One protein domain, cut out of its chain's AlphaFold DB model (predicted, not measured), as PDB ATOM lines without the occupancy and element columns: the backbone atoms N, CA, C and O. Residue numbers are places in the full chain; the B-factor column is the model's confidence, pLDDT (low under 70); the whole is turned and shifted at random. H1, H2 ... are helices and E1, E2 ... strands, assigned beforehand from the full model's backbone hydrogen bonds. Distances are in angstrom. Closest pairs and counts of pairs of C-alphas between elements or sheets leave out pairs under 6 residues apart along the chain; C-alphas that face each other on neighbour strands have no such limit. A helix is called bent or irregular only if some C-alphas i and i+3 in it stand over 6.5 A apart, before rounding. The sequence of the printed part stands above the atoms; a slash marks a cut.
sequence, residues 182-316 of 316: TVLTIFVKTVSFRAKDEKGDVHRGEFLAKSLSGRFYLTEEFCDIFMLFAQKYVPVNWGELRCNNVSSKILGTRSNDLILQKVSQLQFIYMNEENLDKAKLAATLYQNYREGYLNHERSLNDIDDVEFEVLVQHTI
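AT A GLANCE: This is residues 182 to 316 of the 316 residues of the protein "Egg protein CP1183" of Schistosoma japonicum (UniProt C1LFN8). A long, twisted sheet of four strands has one face covered over part of its length by helices H1 and H2, with no named helix on its other face. The small hairpin E2 and E3 packs on H1 and H3, on the helix side. The printed part has 135 residues, with three named helices and six named strands in the order E1 E2 E3 H1 E4 E5 H2 H3 E6; the large sheet runs E4 E5 E1 E6, all antiparallel, and the class is mixed, helices and strands. The whole is compact, with a radius of gyration of the C-alphas of 15.6 A, yet elongated, spanning 51 by 29 by 24 A.

HOW THE PARTS SIT: The large sheet has E4, residues 238 to 254, and E6, residues 303 to 315, as edge strands, and E5, residues 257 to 270, and E1, residues 182 to 195, as inner strands. In the hairpin E4 and E5, N 249 and O 261 are within hydrogen-bond range at 2.8 A; between E5 and E1, N 186 and O 266 are at 2.8 A; between E1 and E6, N 187 and O 309 are at 2.8 A. H2, residues 278 to 290, is on the sheet over E6 at a height of 8.4 A, along the strands, at 15 degrees to E6 on the local plane. H1, residues 224 to 233, is on the same face over E5, at a height of 8.9 A and slantwise to the strands, at 43 degrees to E5 on the local plane. These are two layers, helices on one face of a sheet. H1 and H2 touch, H2 with residues 281 to 285 alone; the closest C-alphas, those of Tyr 233 and Leu 285, are 7.0 A apart, and the helices stand at a steep tilt of 64 degrees, opposite ways. H3, residues 295 to 300, only grazes the sheet. E5, H2, H3 and E6 form a split strand-helix-strand unit, two strands running the same way with E1 between them, and its crossover is right-handed. E2, residues 207 to 210, and E3, residues 216 to 219, form a hairpin, with N 209 and O 217 at 2.8 A. The closest C-alphas of E2 and H1, those of Ala 209 and Ile 225, are 4.4 A apart. In H2 and H3 every O i to N i+4 pair is within hydrogen-bond range; in H1, 3 of 6 are.

IN THESE COORDINATES: E1 begins at C-alpha 182 (-18.712, -22.141, 50.178) and is 39.6 A long. E4, 41.0 A, bends by 63 degrees at residue 251; E5 is 40.1 A. H2 is 18.4 A and H1 15.3 A; H1 is irregular, with C-alphas 225 and 228 7.5 A apart. E6, 33.8 A, ends at C-alpha 315 (-17.454, -28.234, 51.454).

THE WHOLE: The two C-alphas farthest apart, those of Glu 198 and Glu 273, are 51.5 A apart. The printed part has no cut. The link from E1 to E2 is long, with 11 residues. Mean pLDDT of the printed part is 86.8; residues 200, 203 to 205, 213 and 316 are under 70.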
ATOM      1  N   THR A 182     -17.260 -22.366  50.168       90.12
ATOM      2  CA  THR A 182     -18.712 -22.141  50.178       90.12
ATOM      3  C   THR A 182     -19.259 -22.228  48.768       90.12
ATOM      4  O   THR A 182     -18.797 -21.528  47.875       90.12
ATOM      5  N   VAL A 183     -20.272 -23.059  48.556       92.44
ATOM      6  CA  VAL A 183     -21.007 -23.144  47.294       92.44
ATOM      7  C   VAL A 183     -22.391 -22.548  47.506       92.44
ATOM      8  O   VAL A 183     -23.242 -23.127  48.182       92.44
ATOM      9  N   LEU A 184     -22.621 -21.382  46.912       95.31
ATOM     10  CA  LEU A 184     -23.933 -20.760  46.811       95.31
ATOM     11  C   LEU A 184     -24.593 -21.224  45.514       95.31
ATOM     12  O   LEU A 184     -24.128 -20.891  44.431       95.31
ATOM     13  N   THR A 185     -25.694 -21.956  45.610       96.44
ATOM     14  CA  THR A 185     -26.490 -22.381  44.455       96.44
ATOM     15  C   THR A 185     -27.804 -21.614  44.419       96.44
ATOM     16  O   THR A 185     -28.579 -21.659  45.371       96.44
ATOM     17  N   ILE A 186     -28.067 -20.929  43.310       97.06
ATOM     18  CA  ILE A 186     -29.366 -20.340  42.994       97.06
ATOM     19  C   ILE A 186     -30.036 -21.248  41.968       97.06
ATOM     20  O   ILE A 186     -29.604 -21.318  40.815       97.06
ATOM     21  N   PHE A 187     -31.092 -21.934  42.381       96.19
ATOM     22  CA  PHE A 187     -31.995 -22.611  41.465       96.19
ATOM     23  C   PHE A 187     -32.957 -21.587  40.880       96.19
ATOM     24  O   PHE A 187     -33.640 -20.862  41.605       96.19
ATOM     25  N   VAL A 188     -32.999 -21.536  39.555       94.94
ATOM     26  CA  VAL A 188     -33.932 -20.712  38.801       94.94
ATOM     27  C   VAL A 188     -34.907 -21.652  38.122       94.94
ATOM     28  O   VAL A 188     -34.536 -22.417  37.229       94.94
ATOM     29  N   LYS A 189     -36.156 -21.609  38.568       94.44
ATOM     30  CA  LYS A 189     -37.248 -22.371  37.981       94.44
ATOM     31  C   LYS A 189     -38.126 -21.430  37.189       94.44
ATOM     32  O   LYS A 189     -38.562 -20.406  37.701       94.44
ATOM     33  N   THR A 190     -38.386 -21.766  35.940       92.06
ATOM     34  CA  THR A 190     -39.096 -20.875  35.026       92.06
ATOM     35  C   THR A 190     -40.186 -21.581  34.274       92.06
ATOM     36  O   THR A 190     -40.151 -22.797  34.081       92.06
ATOM     37  N   VAL A 191     -41.146 -20.779  33.833       91.00
ATOM     38  CA  VAL A 191     -42.160 -21.166  32.865       91.00
ATOM     39  C   VAL A 191     -42.020 -20.245  31.662       91.00
ATOM     40  O   VAL A 191     -42.051 -19.025  31.804       91.00
ATOM     41  N   SER A 192     -41.848 -20.831  30.482       89.75
ATOM     42  CA  SER A 192     -41.767 -20.106  29.213       89.75
ATOM     43  C   SER A 192     -42.691 -20.715  28.170       89.75
ATOM     44  O   SER A 192     -42.927 -21.928  28.188       89.75
ATOM     45  N   PHE A 193     -43.157 -19.900  27.233       88.25
ATOM     46  CA  PHE A 193     -43.892 -20.368  26.063       88.25
ATOM     47  C   PHE A 193     -42.921 -20.638  24.914       88.25
ATOM     48  O   PHE A 193     -41.951 -19.910  24.721       88.25
ATOM     49  N   ARG A 194     -43.136 -21.732  24.179       85.56
ATOM     50  CA  ARG A 194     -42.317 -22.081  23.012       85.56
ATOM     51  C   ARG A 194     -43.195 -22.524  21.859       85.56
ATOM     52  O   ARG A 194     -44.002 -23.439  22.026       85.56
ATOM     53  N   ALA A 195     -42.987 -21.911  20.700       82.62
ATOM     54  CA  ALA A 195     -43.648 -22.311  19.471       82.62
ATOM     55  C   ALA A 195     -43.261 -23.746  19.094       82.62
ATOM     56  O   ALA A 195     -42.111 -24.164  19.256       82.62
ATOM     57  N   LYS A 196     -44.238 -24.493  18.585       79.62
ATOM     58  CA  LYS A 196     -44.004 -25.799  17.966       79.62
ATOM     59  C   LYS A 196     -43.417 -25.613  16.573       79.62
ATOM     60  O   LYS A 196     -43.810 -24.692  15.857       79.62
ATOM     61  N   ASP A 197     -42.530 -26.514  16.174       76.44
ATOM     62  CA  ASP A 197     -42.137 -26.630  14.776       76.44
ATOM     63  C   ASP A 197     -43.240 -27.303  13.934       76.44
ATOM     64  O   ASP A 197     -44.287 -27.720  14.440       76.44
ATOM     65  N   GLU A 198     -43.007 -27.413  12.626       76.12
ATOM     66  CA  GLU A 198     -43.948 -28.017  11.670       76.12
ATOM     67  C   GLU A 198     -44.296 -29.482  11.988       76.12
ATOM     68  O   GLU A 198     -45.322 -29.988  11.529       76.12
ATOM     69  N   LYS A 199     -43.465 -30.170  12.781       77.88
ATOM     70  CA  LYS A 199     -43.667 -31.559  13.217       77.88
ATOM     71  C   LYS A 199     -44.354 -31.651  14.581       77.88
ATOM     72  O   LYS A 199     -44.712 -32.748  15.005       77.88
ATOM     73  N   GLY A 200     -44.598 -30.518  15.240       69.81
ATOM     74  CA  GLY A 200     -45.176 -30.454  16.578       69.81
ATOM     75  C   GLY A 200     -44.149 -30.603  17.704       69.81
ATOM     76  O   GLY A 200     -44.555 -30.642  18.870       69.81
ATOM     77  N   ASP A 201     -42.859 -30.670  17.372       70.25
ATOM     78  CA  ASP A 201     -41.760 -30.735  18.329       70.25
ATOM     79  C   ASP A 201     -41.393 -29.329  18.823       70.25
ATOM     80  O   ASP A 201     -41.779 -28.309  18.250       70.25
ATOM     81  N   VAL A 202     -40.663 -29.257  19.939       70.00
ATOM     82  CA  VAL A 202     -40.217 -27.984  20.516       70.00
ATOM     83  C   VAL A 202     -38.719 -27.976  20.712       70.00
ATOM     84  O   VAL A 202     -38.157 -28.867  21.356       70.00
ATOM     85  N   HIS A 203     -38.096 -26.907  20.220       68.25
ATOM     86  CA  HIS A 203     -36.709 -26.596  20.519       68.25
ATOM     87  C   HIS A 203     -36.582 -26.275  22.010       68.25
ATOM     88  O   HIS A 203     -37.130 -25.304  22.531       68.25
ATOM     89  N   ARG A 204     -35.895 -27.175  22.722       69.69
ATOM     90  CA  ARG A 204     -35.621 -27.053  24.160       69.69
ATOM     91  C   ARG A 204     -34.359 -26.230  24.442       69.69
ATOM     92  O   ARG A 204     -34.113 -25.932  25.611       69.69
ATOM     93  N   GLY A 205     -33.580 -25.909  23.411       64.56
ATOM     94  CA  GLY A 205     -32.408 -25.029  23.435       64.56
ATOM     95  C   GLY A 205     -32.694 -23.699  22.731       64.56
ATOM     96  O   GLY A 205     -33.800 -23.501  22.236       64.56
ATOM     97  N   GLU A 206     -31.698 -22.814  22.702       78.75
ATOM     98  CA  GLU A 206     -31.724 -21.472  22.087       78.75
ATOM     99  C   GLU A 206     -32.485 -20.388  22.876       78.75
ATOM    100  O   GLU A 206     -33.669 -20.093  22.686       78.75
ATOM    101  N   PHE A 207     -31.738 -19.745  23.767       83.81
ATOM    102  CA  PHE A 207     -32.148 -18.610  24.584       83.81
ATOM    103  C   PHE A 207     -31.295 -17.397  24.272       83.81
ATOM    104  O   PHE A 207     -30.099 -17.545  24.073       83.81
ATOM    105  N   LEU A 208     -31.870 -16.202  24.281       86.00
ATOM    106  CA  LEU A 208     -31.113 -14.958  24.179       86.00
ATOM    107  C   LEU A 208     -30.671 -14.515  25.575       86.00
ATOM    108  O   LEU A 208     -31.484 -14.045  26.369       86.00
ATOM    109  N   ALA A 209     -29.385 -14.662  25.870       87.31
ATOM    110  CA  ALA A 209     -28.747 -14.164  27.079       87.31
ATOM    111  C   ALA A 209     -27.941 -12.899  26.780       87.31
ATOM    112  O   ALA A 209     -27.532 -12.646  25.647       87.31
ATOM    113  N   LYS A 210     -27.728 -12.075  27.803       85.62
ATOM    114  CA  LYS A 210     -27.020 -10.801  27.680       85.62
ATOM    115  C   LYS A 210     -25.605 -10.933  28.234       85.62
ATOM    116  O   LYS A 210     -25.438 -11.407  29.353       85.62
ATOM    117  N   SER A 211     -24.601 -10.503  27.474       80.62
ATOM    118  CA  SER A 211     -23.204 -10.437  27.921       80.62
ATOM    119  C   SER A 211     -22.922  -9.158  28.707       80.62
ATOM    120  O   SER A 211     -23.698  -8.198  28.656       80.62
ATOM    121  N   LEU A 212     -21.783  -9.101  29.412       77.38
ATOM    122  CA  LEU A 212     -21.369  -7.892  30.142       77.38
ATOM    123  C   LEU A 212     -21.203  -6.674  29.224       77.38
ATOM    124  O   LEU A 212     -21.360  -5.548  29.678       77.38
ATOM    125  N   SER A 213     -20.942  -6.885  27.932       68.25
ATOM    126  CA  SER A 213     -20.880  -5.806  26.934       68.25
ATOM    127  C   SER A 213     -22.251  -5.246  26.525       68.25
ATOM    128  O   SER A 213     -22.333  -4.328  25.706       68.25
ATOM    129  N   GLY A 214     -23.336  -5.828  27.042       75.38
ATOM    130  CA  GLY A 214     -24.715  -5.469  26.725       75.38
ATOM    131  C   GLY A 214     -25.267  -6.103  25.445       75.38
ATOM    132  O   GLY A 214     -26.420  -5.839  25.106       75.38
ATOM    133  N   ARG A 215     -24.484  -6.930  24.744       76.81
ATOM    134  CA  ARG A 215     -24.912  -7.662  23.543       76.81
ATOM    135  C   ARG A 215     -25.676  -8.935  23.901       76.81
ATOM    136  O   ARG A 215     -25.464  -9.512  24.962       76.81
ATOM    137  N   PHE A 216     -26.560  -9.360  23.000       81.69
ATOM    138  CA  PHE A 216     -27.369 -10.564  23.165       81.69
ATOM    139  C   PHE A 216     -26.801 -11.730  22.385       81.69
ATOM    140  O   PHE A 216     -26.903 -11.720  21.163       81.69
ATOM    141  N   TYR A 217     -26.311 -12.744  23.085       74.00
ATOM    142  CA  TYR A 217     -25.875 -13.997  22.494       74.00
ATOM    143  C   TYR A 217     -26.924 -15.079  22.728       74.00
ATOM    144  O   TYR A 217     -27.629 -15.108  23.732       74.00
ATOM    145  N   LEU A 218     -27.044 -15.986  21.771       78.56
ATOM    146  CA  LEU A 218     -27.912 -17.145  21.911       78.56
ATOM    147  C   LEU A 218     -27.180 -18.242  22.741       78.56
ATOM    148  O   LEU A 218     -25.983 -18.468  22.585       78.56
ATOM    149  N   THR A 219     -27.867 -19.046  23.534       79.69
ATOM    150  CA  THR A 219     -27.254 -20.093  24.379       79.69
ATOM    151  C   THR A 219     -28.211 -21.261  24.581       79.69
ATOM    152  O   THR A 219     -29.420 -21.102  24.443       79.69
ATOM    153  N   GLU A 220     -27.694 -22.452  24.864       81.00
ATOM    154  CA  GLU A 220     -28.522 -23.589  25.289       81.00
ATOM    155  C   GLU A 220     -28.713 -23.617  26.811       81.00
ATOM    156  O   GLU A 220     -29.696 -24.176  27.315       81.00
ATOM    157  N   GLU A 221     -27.823 -22.947  27.543       84.81
ATOM    158  CA  GLU A 221     -27.840 -22.867  28.994       84.81
ATOM    159  C   GLU A 221     -28.817 -21.794  29.461       84.81
ATOM    160  O   GLU A 221     -28.598 -20.594  29.333       84.81
ATOM    161  N   PHE A 222     -29.940 -22.217  30.027       87.38
ATOM    162  CA  PHE A 222     -31.024 -21.300  30.365       87.38
ATOM    163  C   PHE A 222     -30.672 -20.380  31.549       87.38
ATOM    164  O   PHE A 222     -31.171 -19.258  31.645       87.38
ATOM    165  N   CYS A 223     -29.774 -20.819  32.436       90.00
ATOM    166  CA  CYS A 223     -29.276 -19.991  33.534       90.00
ATOM    167  C   CYS A 223     -28.456 -18.778  33.063       90.00
ATOM    168  O   CYS A 223     -28.382 -17.803  33.812       90.00
ATOM    169  N   ASP A 224     -27.924 -18.773  31.835       89.12
ATOM    170  CA  ASP A 224     -27.185 -17.628  31.285       89.12
ATOM    171  C   ASP A 224     -28.061 -16.367  31.206       89.12
ATOM    172  O   ASP A 224     -27.574 -15.260  31.429       89.12
ATOM    173  N   ILE A 225     -29.374 -16.517  30.984       91.62
ATOM    174  CA  ILE A 225     -30.340 -15.402  30.979       91.62
ATOM    175  C   ILE A 225     -30.322 -14.661  32.328       91.62
ATOM    176  O   ILE A 225     -30.470 -13.441  32.394       91.62
ATOM    177  N   PHE A 226     -30.122 -15.403  33.418       92.69
ATOM    178  CA  PHE A 226     -30.180 -14.903  34.792       92.69
ATOM    179  C   PHE A 226     -28.804 -14.578  35.363       92.69
ATOM    180  O   PHE A 226     -28.718 -14.007  36.449       92.69
ATOM    181  N   MET A 227     -27.732 -14.921  34.649       90.19
ATOM    182  CA  MET A 227     -26.364 -14.833  35.135       90.19
ATOM    183  C   MET A 227     -25.992 -13.405  35.561       90.19
ATOM    184  O   MET A 227     -25.615 -13.190  36.715       90.19
ATOM    185  N   LEU A 228     -26.136 -12.417  34.669       87.69
ATOM    186  CA  LEU A 228     -25.802 -11.019  34.982       87.69
ATOM    187  C   LEU A 228     -26.681 -10.436  36.088       87.69
ATOM    188  O   LEU A 228     -26.212  -9.647  36.912       87.69
ATOM    189  N   PHE A 229     -27.955 -10.826  36.102       91.81
ATOM    190  CA  PHE A 229     -28.898 -10.409  37.127       91.81
ATOM    191  C   PHE A 229     -28.476 -10.935  38.498       91.81
ATOM    192  O   PHE A 229     -28.285 -10.143  39.413       91.81
ATOM    193  N   ALA A 230     -28.248 -12.243  38.628       92.44
ATOM    194  CA  ALA A 230     -27.833 -12.864  39.881       92.44
ATOM    195  C   ALA A 230     -26.510 -12.277  40.397       92.44
ATOM    196  O   ALA A 230     -26.423 -11.899  41.565       92.44
ATOM    197  N   GLN A 231     -25.516 -12.098  39.519       89.00
ATOM    198  CA  GLN A 231     -24.223 -11.498  39.873       89.00
ATOM    199  C   GLN A 231     -24.331 -10.115  40.522       89.00
ATOM    200  O   GLN A 231     -23.448  -9.731  41.280       89.00
ATOM    201  N   LYS A 232     -25.375  -9.338  40.214       87.06
ATOM    202  CA  LYS A 232     -25.565  -8.005  40.796       87.06
ATOM    203  C   LYS A 232     -25.936  -8.057  42.284       87.06
ATOM    204  O   LYS A 232     -25.706  -7.081  42.991       87.06
ATOM    205  N   TYR A 233     -26.527  -9.160  42.738       90.62
ATOM    206  CA  TYR A 233     -27.090  -9.287  44.087       90.62
ATOM    207  C   TYR A 233     -26.360 -10.311  44.956       90.62
ATOM    208  O   TYR A 233     -26.467 -10.262  46.180       90.62
ATOM    209  N   VAL A 234     -25.621 -11.231  44.339       90.94
ATOM    210  CA  VAL A 234     -24.766 -12.178  45.051       90.94
ATOM    211  C   VAL A 234     -23.575 -11.436  45.674       90.94
ATOM    212  O   VAL A 234     -22.953 -10.623  44.986       90.94
ATOM    213  N   PRO A 235     -23.233 -11.693  46.955       87.19
ATOM    214  CA  PRO A 235     -22.048 -11.110  47.581       87.19
ATOM    215  C   PRO A 235     -20.799 -11.386  46.751       87.19
ATOM    216  O   PRO A 235     -20.622 -12.509  46.296       87.19
ATOM    217  N   VAL A 236     -19.954 -10.379  46.541       81.19
ATOM    218  CA  VAL A 236     -18.712 -10.486  45.752       81.19
ATOM    219  C   VAL A 236     -17.689 -11.441  46.398       81.19
ATOM    220  O   VAL A 236     -17.952 -11.972  47.469       81.19
ATOM    221  N   ASN A 237     -16.521 -11.645  45.772       81.06
ATOM    222  CA  ASN A 237     -15.421 -12.505  46.261       81.06
ATOM    223  C   ASN A 237     -15.596 -14.027  46.079       81.06
ATOM    224  O   ASN A 237     -14.827 -14.826  46.611       81.06
ATOM    225  N   TRP A 238     -16.572 -14.466  45.293       85.62
ATOM    226  CA  TRP A 238     -16.582 -15.843  44.793       85.62
ATOM    227  C   TRP A 238     -15.430 -16.036  43.790       85.62
ATOM    228  O   TRP A 238     -14.918 -15.074  43.237       85.62
ATOM    229  N   GLY A 239     -14.954 -17.256  43.582       75.81
ATOM    230  CA  GLY A 239     -13.922 -17.578  42.597       75.81
ATOM    231  C   GLY A 239     -14.540 -17.982  41.265       75.81
ATOM    232  O   GLY A 239     -14.286 -17.357  40.242       75.81
ATOM    233  N   GLU A 240     -15.401 -18.993  41.284       82.94
ATOM    234  CA  GLU A 240     -15.932 -19.633  40.078       82.94
ATOM    235  C   GLU A 240     -17.456 -19.463  39.990       82.94
ATOM    236  O   GLU A 240     -18.149 -19.477  41.011       82.94
ATOM    237  N   LEU A 241     -17.982 -19.311  38.769       85.94
ATOM    238  CA  LEU A 241     -19.412 -19.415  38.476       85.94
ATOM    239  C   LEU A 241     -19.664 -20.576  37.522       85.94
ATOM    240  O   LEU A 241     -19.060 -20.644  36.454       85.94
ATOM    241  N   ARG A 242     -20.628 -21.428  37.869       88.06
ATOM    242  CA  ARG A 242     -21.142 -22.474  36.980       88.06
ATOM    243  C   ARG A 242     -22.603 -22.227  36.660       88.06
ATOM    244  O   ARG A 242     -23.391 -21.902  37.546       88.06
ATOM    245  N   CYS A 243     -22.959 -22.429  35.402       88.94
ATOM    246  CA  CYS A 243     -24.328 -22.409  34.914       88.94
ATOM    247  C   CYS A 243     -24.613 -23.793  34.336       88.94
ATOM    248  O   CYS A 243     -23.886 -24.243  33.459       88.94
ATOM    249  N   ASN A 244     -25.619 -24.482  34.878       88.19
ATOM    250  CA  ASN A 244     -26.049 -25.768  34.344       88.19
ATOM    251  C   ASN A 244     -27.573 -25.853  34.265       88.19
ATOM    252  O   ASN A 244     -28.288 -25.528  35.221       88.19
ATOM    253  N   ASN A 245     -28.083 -26.392  33.168       85.75
ATOM    254  CA  ASN A 245     -29.455 -26.871  33.088       85.75
ATOM    255  C   ASN A 245     -29.653 -28.140  33.938       85.75
ATOM    256  O   ASN A 245     -28.951 -29.132  33.768       85.75
ATOM    257  N   VAL A 246     -30.640 -28.131  34.840       88.38
ATOM    258  CA  VAL A 246     -30.955 -29.275  35.716       88.38
ATOM    259  C   VAL A 246     -32.048 -30.140  35.100       88.38
ATOM    260  O   VAL A 246     -31.928 -31.359  35.030       88.38
ATOM    261  N   SER A 247     -33.146 -29.523  34.661       89.44
ATOM    262  CA  SER A 247     -34.249 -30.257  34.043       89.44
ATOM    263  C   SER A 247     -35.081 -29.387  33.106       89.44
ATOM    264  O   SER A 247     -35.098 -28.160  33.197       89.44
ATOM    265  N   SER A 248     -35.785 -30.054  32.194       87.69
ATOM    266  CA  SER A 248     -36.689 -29.441  31.226       87.69
ATOM    267  C   SER A 248     -37.915 -30.335  31.060       87.69
ATOM    268  O   SER A 248     -37.788 -31.516  30.721       87.69
ATOM    269  N   LYS A 249     -39.101 -29.791  31.337       89.06
ATOM    270  CA  LYS A 249     -40.373 -30.517  31.331       89.06
ATOM    271  C   LYS A 249     -41.441 -29.720  30.594       89.06
ATOM    272  O   LYS A 249     -41.657 -28.549  30.873       89.06
ATOM    273  N   ILE A 250     -42.173 -30.380  29.703       86.94
ATOM    274  CA  ILE A 250     -43.377 -29.809  29.091       86.94
ATOM    275  C   ILE A 250     -44.525 -29.948  30.096       86.94
ATOM    276  O   ILE A 250     -44.839 -31.058  30.531       86.94
ATOM    277  N   LEU A 251     -45.129 -28.828  30.492       87.31
ATOM    278  CA  LEU A 251     -46.280 -28.799  31.401       87.31
ATOM    279  C   LEU A 251     -47.610 -28.967  30.665       87.31
ATOM    280  O   LEU A 251     -48.568 -29.476  31.239       87.31
ATOM    281  N   GLY A 252     -47.673 -28.542  29.405       84.25
ATOM    282  CA  GLY A 252     -48.882 -28.607  28.597       84.25
ATOM    283  C   GLY A 252     -48.757 -27.813  27.306       84.25
ATOM    284  O   GLY A 252     -47.664 -27.407  26.908       84.25
ATOM    285  N   THR A 253     -49.894 -27.591  26.657       81.19
ATOM    286  CA  THR A 253     -50.015 -26.826  25.414       81.19
ATOM    287  C   THR A 253     -50.976 -25.658  25.627       81.19
ATOM    288  O   THR A 253     -51.957 -25.773  26.364       81.19
ATOM    289  N   ARG A 254     -50.717 -24.527  24.970       77.25
ATOM    290  CA  ARG A 254     -51.646 -23.398  24.891       77.25
ATOM    291  C   ARG A 254     -51.638 -22.870  23.462       77.25
ATOM    292  O   ARG A 254     -50.641 -22.324  23.012       77.25
ATOM    293  N   SER A 255     -52.748 -23.041  22.745       79.38
ATOM    294  CA  SER A 255     -52.829 -22.717  21.313       79.38
ATOM    295  C   SER A 255     -51.719 -23.432  20.513       79.38
ATOM    296  O   SER A 255     -51.638 -24.665  20.549       79.38
ATOM    297  N   ASN A 256     -50.853 -22.681  19.825       78.38
ATOM    298  CA  ASN A 256     -49.730 -23.219  19.056       78.38
ATOM    299  C   ASN A 256     -48.445 -23.389  19.882       78.38
ATOM    300  O   ASN A 256     -47.486 -23.968  19.376       78.38
ATOM    301  N   ASP A 257     -48.450 -22.989  21.156       81.00
ATOM    302  CA  ASP A 257     -47.268 -23.022  22.015       81.00
ATOM    303  C   ASP A 257     -47.296 -24.209  22.986       81.00
ATOM    304  O   ASP A 257     -48.354 -24.704  23.400       81.00
ATOM    305  N   LEU A 258     -46.112 -24.673  23.378       84.69
ATOM    306  CA  LEU A 258     -45.912 -25.501  24.562       84.69
ATOM    307  C   LEU A 258     -45.534 -24.635  25.756       84.69
ATOM    308  O   LEU A 258     -44.766 -23.682  25.645       84.69
ATOM    309  N   ILE A 259     -46.043 -25.033  26.917       88.31
ATOM    310  CA  ILE A 259     -45.641 -24.483  28.204       88.31
ATOM    311  C   ILE A 259     -44.445 -25.304  28.676       88.31
ATOM    312  O   ILE A 259     -44.591 -26.469  29.058       88.31
ATOM    313  N   LEU A 260     -43.260 -24.709  28.616       88.31
ATOM    314  CA  LEU A 260     -42.007 -25.330  29.018       88.31
ATOM    315  C   LEU A 260     -41.634 -24.868  30.424       88.31
ATOM    316  O   LEU A 260     -41.457 -23.677  30.660       88.31
ATOM    317  N   GLN A 261     -41.479 -25.817  31.343       91.25
ATOM    318  CA  GLN A 261     -40.852 -25.585  32.634       91.25
ATOM    319  C   GLN A 261     -39.384 -25.976  32.576       91.25
ATOM    320  O   GLN A 261     -39.053 -27.101  32.192       91.25
ATOM    321  N   LYS A 262     -38.510 -25.074  33.013       90.69
ATOM    322  CA  LYS A 262     -37.089 -25.359  33.188       90.69
ATOM    323  C   LYS A 262     -36.668 -25.153  34.626       90.69
ATOM    324  O   LYS A 262     -37.200 -24.295  35.321       90.69
ATOM    325  N   VAL A 263     -35.698 -25.951  35.048       93.38
ATOM    326  CA  VAL A 263     -34.944 -25.731  36.279       93.38
ATOM    327  C   VAL A 263     -33.482 -25.669  35.884       93.38
ATOM    328  O   VAL A 263     -32.972 -26.606  35.268       93.38
ATOM    329  N   SER A 264     -32.817 -24.583  36.245       93.94
ATOM    330  CA  SER A 264     -31.386 -24.388  36.029       93.94
ATOM    331  C   SER A 264     -30.724 -23.959  37.331       93.94
ATOM    332  O   SER A 264     -31.387 -23.454  38.235       93.94
ATOM    333  N   GLN A 265     -29.416 -24.169  37.431       95.06
ATOM    334  CA  GLN A 265     -28.615 -23.794  38.588       95.06
ATOM    335  C   GLN A 265     -27.538 -22.783  38.196       95.06
ATOM    336  O   GLN A 265     -26.834 -22.967  37.203       95.06
ATOM    337  N   LEU A 266     -27.399 -21.743  39.015       94.94
ATOM    338  CA  LEU A 266     -26.253 -20.839  39.039       94.94
ATOM    339  C   LEU A 266     -25.473 -21.100  40.327       94.94
ATOM    340  O   LEU A 266     -25.996 -20.861  41.414       94.94
ATOM    341  N   GLN A 267     -24.246 -21.602  40.218       94.44
ATOM    342  CA  GLN A 267     -23.395 -21.912  41.367       94.44
ATOM    343  C   GLN A 267     -22.252 -20.911  41.472       94.44
ATOM    344  O   GLN A 267     -21.396 -20.877  40.596       94.44
ATOM    345  N   PHE A 268     -22.220 -20.143  42.553       92.56
ATOM    346  CA  PHE A 268     -21.134 -19.242  42.917       92.56
ATOM    347  C   PHE A 268     -20.272 -19.938  43.970       92.56
ATOM    348  O   PHE A 268     -20.738 -20.232  45.074       92.56
ATOM    349  N   ILE A 269     -19.032 -20.250  43.611       89.19
ATOM    350  CA  ILE A 269     -18.110 -21.028  44.441       89.19
ATOM    351  C   ILE A 269     -17.100 -20.068  45.050       89.19
ATOM    352  O   ILE A 269     -16.280 -19.498  44.336       89.19
ATOM    353  N   TYR A 270     -17.151 -19.895  46.363       87.25
ATOM    354  CA  TYR A 270     -16.226 -19.085  47.145       87.25
ATOM    355  C   TYR A 270     -15.040 -19.924  47.604       87.25
ATOM    356  O   TYR A 270     -15.183 -21.099  47.950       87.25
ATOM    357  N   MET A 271     -13.866 -19.297  47.618       78.06
ATOM    358  CA  MET A 271     -12.618 -19.943  48.033       78.06
ATOM    359  C   MET A 271     -12.559 -20.198  49.544       78.06
ATOM    360  O   MET A 271     -11.809 -21.068  49.968       78.06
ATOM    361  N   ASN A 272     -13.364 -19.466  50.321       80.25
ATOM    362  CA  ASN A 272     -13.410 -19.526  51.778       80.25
ATOM    363  C   ASN A 272     -14.821 -19.859  52.290       80.25
ATOM    364  O   ASN A 272     -15.815 -19.845  51.547       80.25
ATOM    365  N   GLU A 273     -14.910 -20.129  53.591       83.12
ATOM    366  CA  GLU A 273     -16.178 -20.197  54.303       83.12
ATOM    367  C   GLU A 273     -16.787 -18.800  54.410       83.12
ATOM    368  O   GLU A 273     -16.195 -17.883  54.974       83.12
ATOM    369  N   GLU A 274     -17.987 -18.642  53.862       85.44
ATOM    370  CA  GLU A 274     -18.699 -17.377  53.779       85.44
ATOM    371  C   GLU A 274     -20.051 -17.523  54.468       85.44
ATOM    372  O   GLU A 274     -20.820 -18.447  54.189       85.44
ATOM    373  N   ASN A 275     -20.374 -16.591  55.361       86.88
ATOM    374  CA  ASN A 275     -21.666 -16.585  56.036       86.88
ATOM    375  C   ASN A 275     -22.711 -15.857  55.176       86.88
ATOM    376  O   ASN A 275     -22.892 -14.641  55.276       86.88
ATOM    377  N   LEU A 276     -23.375 -16.611  54.298       91.62
ATOM    378  CA  LEU A 276     -24.339 -16.085  53.332       91.62
ATOM    379  C   LEU A 276     -25.785 -16.228  53.834       91.62
ATOM    380  O   LEU A 276     -26.283 -17.332  54.062       91.62
ATOM    381  N   ASP A 277     -26.508 -15.110  53.923       92.25
ATOM    382  CA  ASP A 277     -27.939 -15.109  54.251       92.25
ATOM    383  C   ASP A 277     -28.786 -15.484  53.023       92.25
ATOM    384  O   ASP A 277     -29.175 -14.641  52.203       92.25
ATOM    385  N   LYS A 278     -29.089 -16.782  52.906       93.38
ATOM    386  CA  LYS A 278     -29.879 -17.329  51.795       93.38
ATOM    387  C   LYS A 278     -31.293 -16.749  51.702       93.38
ATOM    388  O   LYS A 278     -31.798 -16.571  50.595       93.38
ATOM    389  N   ALA A 279     -31.935 -16.444  52.833       92.31
ATOM    390  CA  ALA A 279     -33.311 -15.950  52.849       92.31
ATOM    391  C   ALA A 279     -33.364 -14.505  52.347       92.31
ATOM    392  O   ALA A 279     -34.192 -14.166  51.497       92.31
ATOM    393  N   LYS A 280     -32.425 -13.672  52.806       94.25
ATOM    394  CA  LYS A 280     -32.270 -12.297  52.326       94.25
ATOM    395  C   LYS A 280     -31.925 -12.244  50.839       94.25
ATOM    396  O   LYS A 280     -32.482 -11.412  50.121       94.25
ATOM    397  N   LEU A 281     -31.037 -13.121  50.370       94.75
ATOM    398  CA  LEU A 281     -30.668 -13.182  48.957       94.75
ATOM    399  C   LEU A 281     -31.856 -13.603  48.080       94.75
ATOM    400  O   LEU A 281     -32.157 -12.915  47.107       94.75
ATOM    401  N   ALA A 282     -32.578 -14.666  48.454       93.69
ATOM    402  CA  ALA A 282     -33.779 -15.102  47.736       93.69
ATOM    403  C   ALA A 282     -34.833 -13.983  47.659       93.69
ATOM    404  O   ALA A 282     -35.360 -13.694  46.583       93.69
ATOM    405  N   ALA A 283     -35.083 -13.294  48.779       93.56
ATOM    406  CA  ALA A 283     -36.013 -12.170  48.828       93.56
ATOM    407  C   ALA A 283     -35.566 -11.008  47.926       93.56
ATOM    408  O   ALA A 283     -36.387 -10.439  47.210       93.56
ATOM    409  N   THR A 284     -34.269 -10.691  47.913       94.94
ATOM    410  CA  THR A 284     -33.701  -9.615  47.088       94.94
ATOM    411  C   THR A 284     -33.839  -9.929  45.599       94.94
ATOM    412  O   THR A 284     -34.292  -9.074  44.835       94.94
ATOM    413  N   LEU A 285     -33.508 -11.156  45.181       94.94
ATOM    414  CA  LEU A 285     -33.675 -11.608  43.796       94.94
ATOM    415  C   LEU A 285     -35.143 -11.524  43.371       94.94
ATOM    416  O   LEU A 285     -35.456 -10.934  42.340       94.94
ATOM    417  N   TYR A 286     -36.057 -12.038  44.196       92.88
ATOM    418  CA  TYR A 286     -37.483 -12.016  43.889       92.88
ATOM    419  C   TYR A 286     -38.053 -10.589  43.813       92.88
ATOM    420  O   TYR A 286     -38.801 -10.270  42.888       92.88
ATOM    421  N   GLN A 287     -37.677  -9.700  44.738       93.75
ATOM    422  CA  GLN A 287     -38.113  -8.298  44.726       93.75
ATOM    423  C   GLN A 287     -37.643  -7.566  43.465       93.75
ATOM    424  O   GLN A 287     -38.463  -6.984  42.760       93.75
ATOM    425  N   ASN A 288     -36.357  -7.666  43.125       93.56
ATOM    426  CA  ASN A 288     -35.814  -7.000  41.938       93.56
ATOM    427  C   ASN A 288     -36.371  -7.604  40.638       93.56
ATOM    428  O   ASN A 288     -36.603  -6.897  39.658       93.56
ATOM    429  N   TYR A 289     -36.651  -8.907  40.620       91.00
ATOM    430  CA  TYR A 289     -37.371  -9.519  39.508       91.00
ATOM    431  C   TYR A 289     -38.763  -8.890  39.326       91.00
ATOM    432  O   TYR A 289     -39.119  -8.507  38.210       91.00
ATOM    433  N   ARG A 290     -39.527  -8.704  40.414       89.56
ATOM    434  CA  ARG A 290     -40.855  -8.066  40.369       89.56
ATOM    435  C   ARG A 290     -40.815  -6.591  39.970       89.56
ATOM    436  O   ARG A 290     -41.764  -6.118  39.352       89.56
ATOM    437  N   GLU A 291     -39.735  -5.886  40.286       92.00
ATOM    438  CA  GLU A 291     -39.502  -4.499  39.859       92.00
ATOM    439  C   GLU A 291     -39.145  -4.378  38.368       92.00
ATOM    440  O   GLU A 291     -39.084  -3.275  37.828       92.00
ATOM    441  N   GLY A 292     -38.964  -5.504  37.670       88.31
ATOM    442  CA  GLY A 292     -38.836  -5.540  36.218       88.31
ATOM    443  C   GLY A 292     -37.407  -5.459  35.689       88.31
ATOM    444  O   GLY A 292     -37.222  -5.280  34.485       88.31
ATOM    445  N   TYR A 293     -36.394  -5.654  36.541       86.69
ATOM    446  CA  TYR A 293     -34.975  -5.619  36.152       86.69
ATOM    447  C   TYR A 293     -34.561  -6.685  35.115       86.69
ATOM    448  O   TYR A 293     -33.465  -6.588  34.573       86.69
ATOM    449  N   LEU A 294     -35.422  -7.669  34.830       89.25
ATOM    450  CA  LEU A 294     -35.230  -8.719  33.817       89.25
ATOM    451  C   LEU A 294     -36.282  -8.689  32.692       89.25
ATOM    452  O   LEU A 294     -36.385  -9.633  31.913       89.25
ATOM    453  N   ASN A 295     -37.123  -7.653  32.607       90.50
ATOM    454  CA  ASN A 295     -38.273  -7.660  31.692       90.50
ATOM    455  C   ASN A 295     -37.879  -7.774  30.215       90.50
ATOM    456  O   ASN A 295     -38.599  -8.408  29.443       90.50
ATOM    457  N   HIS A 296     -36.752  -7.184  29.819       90.19
ATOM    458  CA  HIS A 296     -36.307  -7.239  28.432       90.19
ATOM    459  C   HIS A 296     -35.860  -8.656  28.051       90.19
ATOM    460  O   HIS A 296     -36.373  -9.229  27.094       90.19
ATOM    461  N   GLU A 297     -34.985  -9.251  28.858       90.25
ATOM    462  CA  GLU A 297     -34.493 -10.618  28.702       90.25
ATOM    463  C   GLU A 297     -35.645 -11.635  28.759       90.25
ATOM    464  O   GLU A 297     -35.690 -12.567  27.958       90.25
ATOM    465  N   ARG A 298     -36.626 -11.432  29.649       90.50
ATOM    466  CA  ARG A 298     -37.834 -12.268  29.721       90.50
ATOM    467  C   ARG A 298     -38.668 -12.200  28.455       90.50
ATOM    468  O   ARG A 298     -39.077 -13.243  27.959       90.50
ATOM    469  N   SER A 299     -38.918 -10.991  27.954       90.12
ATOM    470  CA  SER A 299     -39.724 -10.787  26.752       90.12
ATOM    471  C   SER A 299     -39.067 -11.401  25.520       90.12
ATOM    472  O   SER A 299     -39.777 -11.903  24.664       90.12
ATOM    473  N   LEU A 300     -37.736 -11.374  25.425       90.25
ATOM    474  CA  LEU A 300     -37.002 -11.998  24.319       90.25
ATOM    475  C   LEU A 300     -37.032 -13.532  24.357       90.25
ATOM    476  O   LEU A 300     -36.751 -14.172  23.349       90.25
ATOM    477  N   ASN A 301     -37.325 -14.117  25.518       90.25
ATOM    478  CA  ASN A 301     -37.300 -15.561  25.744       90.25
ATOM    479  C   ASN A 301     -38.679 -16.152  26.077       90.25
ATOM    480  O   ASN A 301     -38.743 -17.321  26.476       90.25
ATOM    481  N   ASP A 302     -39.742 -15.352  25.949       89.88
ATOM    482  CA  ASP A 302     -41.131 -15.690  26.277       89.88
ATOM    483  C   ASP A 302     -41.305 -16.283  27.687       89.88
ATOM    484  O   ASP A 302     -42.008 -17.276  27.889       89.88
ATOM    485  N   ILE A 303     -40.629 -15.692  28.680       91.62
ATOM    486  CA  ILE A 303     -40.646 -16.145  30.080       91.62
ATOM    487  C   ILE A 303     -41.807 -15.501  30.844       91.62
ATOM    488  O   ILE A 303     -41.781 -14.306  31.169       91.62
ATOM    489  N   ASP A 304     -42.776 -16.330  31.216       89.50
ATOM    490  CA  ASP A 304     -43.980 -15.936  31.947       89.50
ATOM    491  C   ASP A 304     -43.711 -15.794  33.445       89.50
ATOM    492  O   ASP A 304     -44.000 -14.754  34.032       89.50
ATOM    493  N   ASP A 305     -43.069 -16.798  34.045       89.94
ATOM    494  CA  ASP A 305     -42.867 -16.871  35.491       89.94
ATOM    495  C   ASP A 305     -41.458 -17.347  35.857       89.94
ATOM    496  O   ASP A 305     -40.828 -18.111  35.114       89.94
ATOM    497  N   VAL A 306     -40.966 -16.865  37.000       92.62
ATOM    498  CA  VAL A 306     -39.645 -17.180  37.551       92.62
ATOM    499  C   VAL A 306     -39.729 -17.311  39.070       92.62
ATOM    500  O   VAL A 306     -40.135 -16.393  39.780       92.62
ATOM    501  N   GLU A 307     -39.242 -18.439  39.565       92.81
ATOM    502  CA  GLU A 307     -39.080 -18.756  40.975       92.81
ATOM    503  C   GLU A 307     -37.585 -18.947  41.277       92.81
ATOM    504  O   GLU A 307     -36.870 -19.627  40.533       92.81
ATOM    505  N   PHE A 308     -37.114 -18.336  42.367       94.31
ATOM    506  CA  PHE A 308     -35.733 -18.451  42.835       94.31
ATOM    507  C   PHE A 308     -35.687 -19.228  44.147       94.31
ATOM    508  O   PHE A 308     -36.334 -18.844  45.122       94.31
ATOM    509  N   GLU A 309     -34.858 -20.262  44.198       95.31
ATOM    510  CA  GLU A 309     -34.518 -20.978  45.425       95.31
ATOM    511  C   GLU A 309     -33.011 -20.869  45.668       95.31
ATOM    512  O   GLU A 309     -32.209 -20.998  44.745       95.31
ATOM    513  N   VAL A 310     -32.613 -20.602  46.914       96.00
ATOM    514  CA  VAL A 310     -31.212 -20.364  47.281       96.00
ATOM    515  C   VAL A 310     -30.742 -21.399  48.295       96.00
ATOM    516  O   VAL A 310     -31.316 -21.546  49.377       96.00
ATOM    517  N   LEU A 311     -29.639 -22.064  47.965       95.50
ATOM    518  CA  LEU A 311     -28.960 -23.054  48.786       95.50
ATOM    519  C   LEU A 311     -27.514 -22.616  49.041       95.50
ATOM    520  O   LEU A 311     -26.840 -22.130  48.140       95.50
ATOM    521  N   VAL A 312     -27.029 -22.820  50.263       93.88
ATOM    522  CA  VAL A 312     -25.632 -22.579  50.650       93.88
ATOM    523  C   VAL A 312     -25.091 -23.871  51.243       93.88
ATOM    524  O   VAL A 312     -25.740 -24.467  52.107       93.88
ATOM    525  N   GLN A 313     -23.940 -24.319  50.754       91.88
ATOM    526  CA  GLN A 313     -23.252 -25.522  51.213       91.88
ATOM    527  C   GLN A 313     -21.803 -25.183  51.556       91.88
ATOM    528  O   GLN A 313     -21.154 -24.458  50.805       91.88
ATOM    529  N   HIS A 314     -21.296 -25.735  52.655       86.81
ATOM    530  CA  HIS A 314     -19.877 -25.688  52.994       86.81
ATOM    531  C   HIS A 314     -19.255 -27.042  52.658       86.81
ATOM    532  O   HIS A 314     -19.786 -28.084  53.052       86.81
ATOM    533  N   THR A 315     -18.172 -27.033  51.892       79.00
ATOM    534  CA  THR A 315     -17.454 -28.234  51.454       79.00
ATOM    535  C   THR A 315     -16.011 -28.165  51.927       79.00
ATOM    536  O   THR A 315     -15.398 -27.105  51.828       79.00
ATOM    537  N   ILE A 316     -15.486 -29.291  52.409       60.16
ATOM    538  CA  ILE A 316     -14.080 -29.461  52.807       60.16
ATOM    539  C   ILE A 316     -13.279 -29.901  51.584       60.16
ATOM    540  O   ILE A 316     -13.753 -30.832  50.894       60.16
TER     541      ILE A 316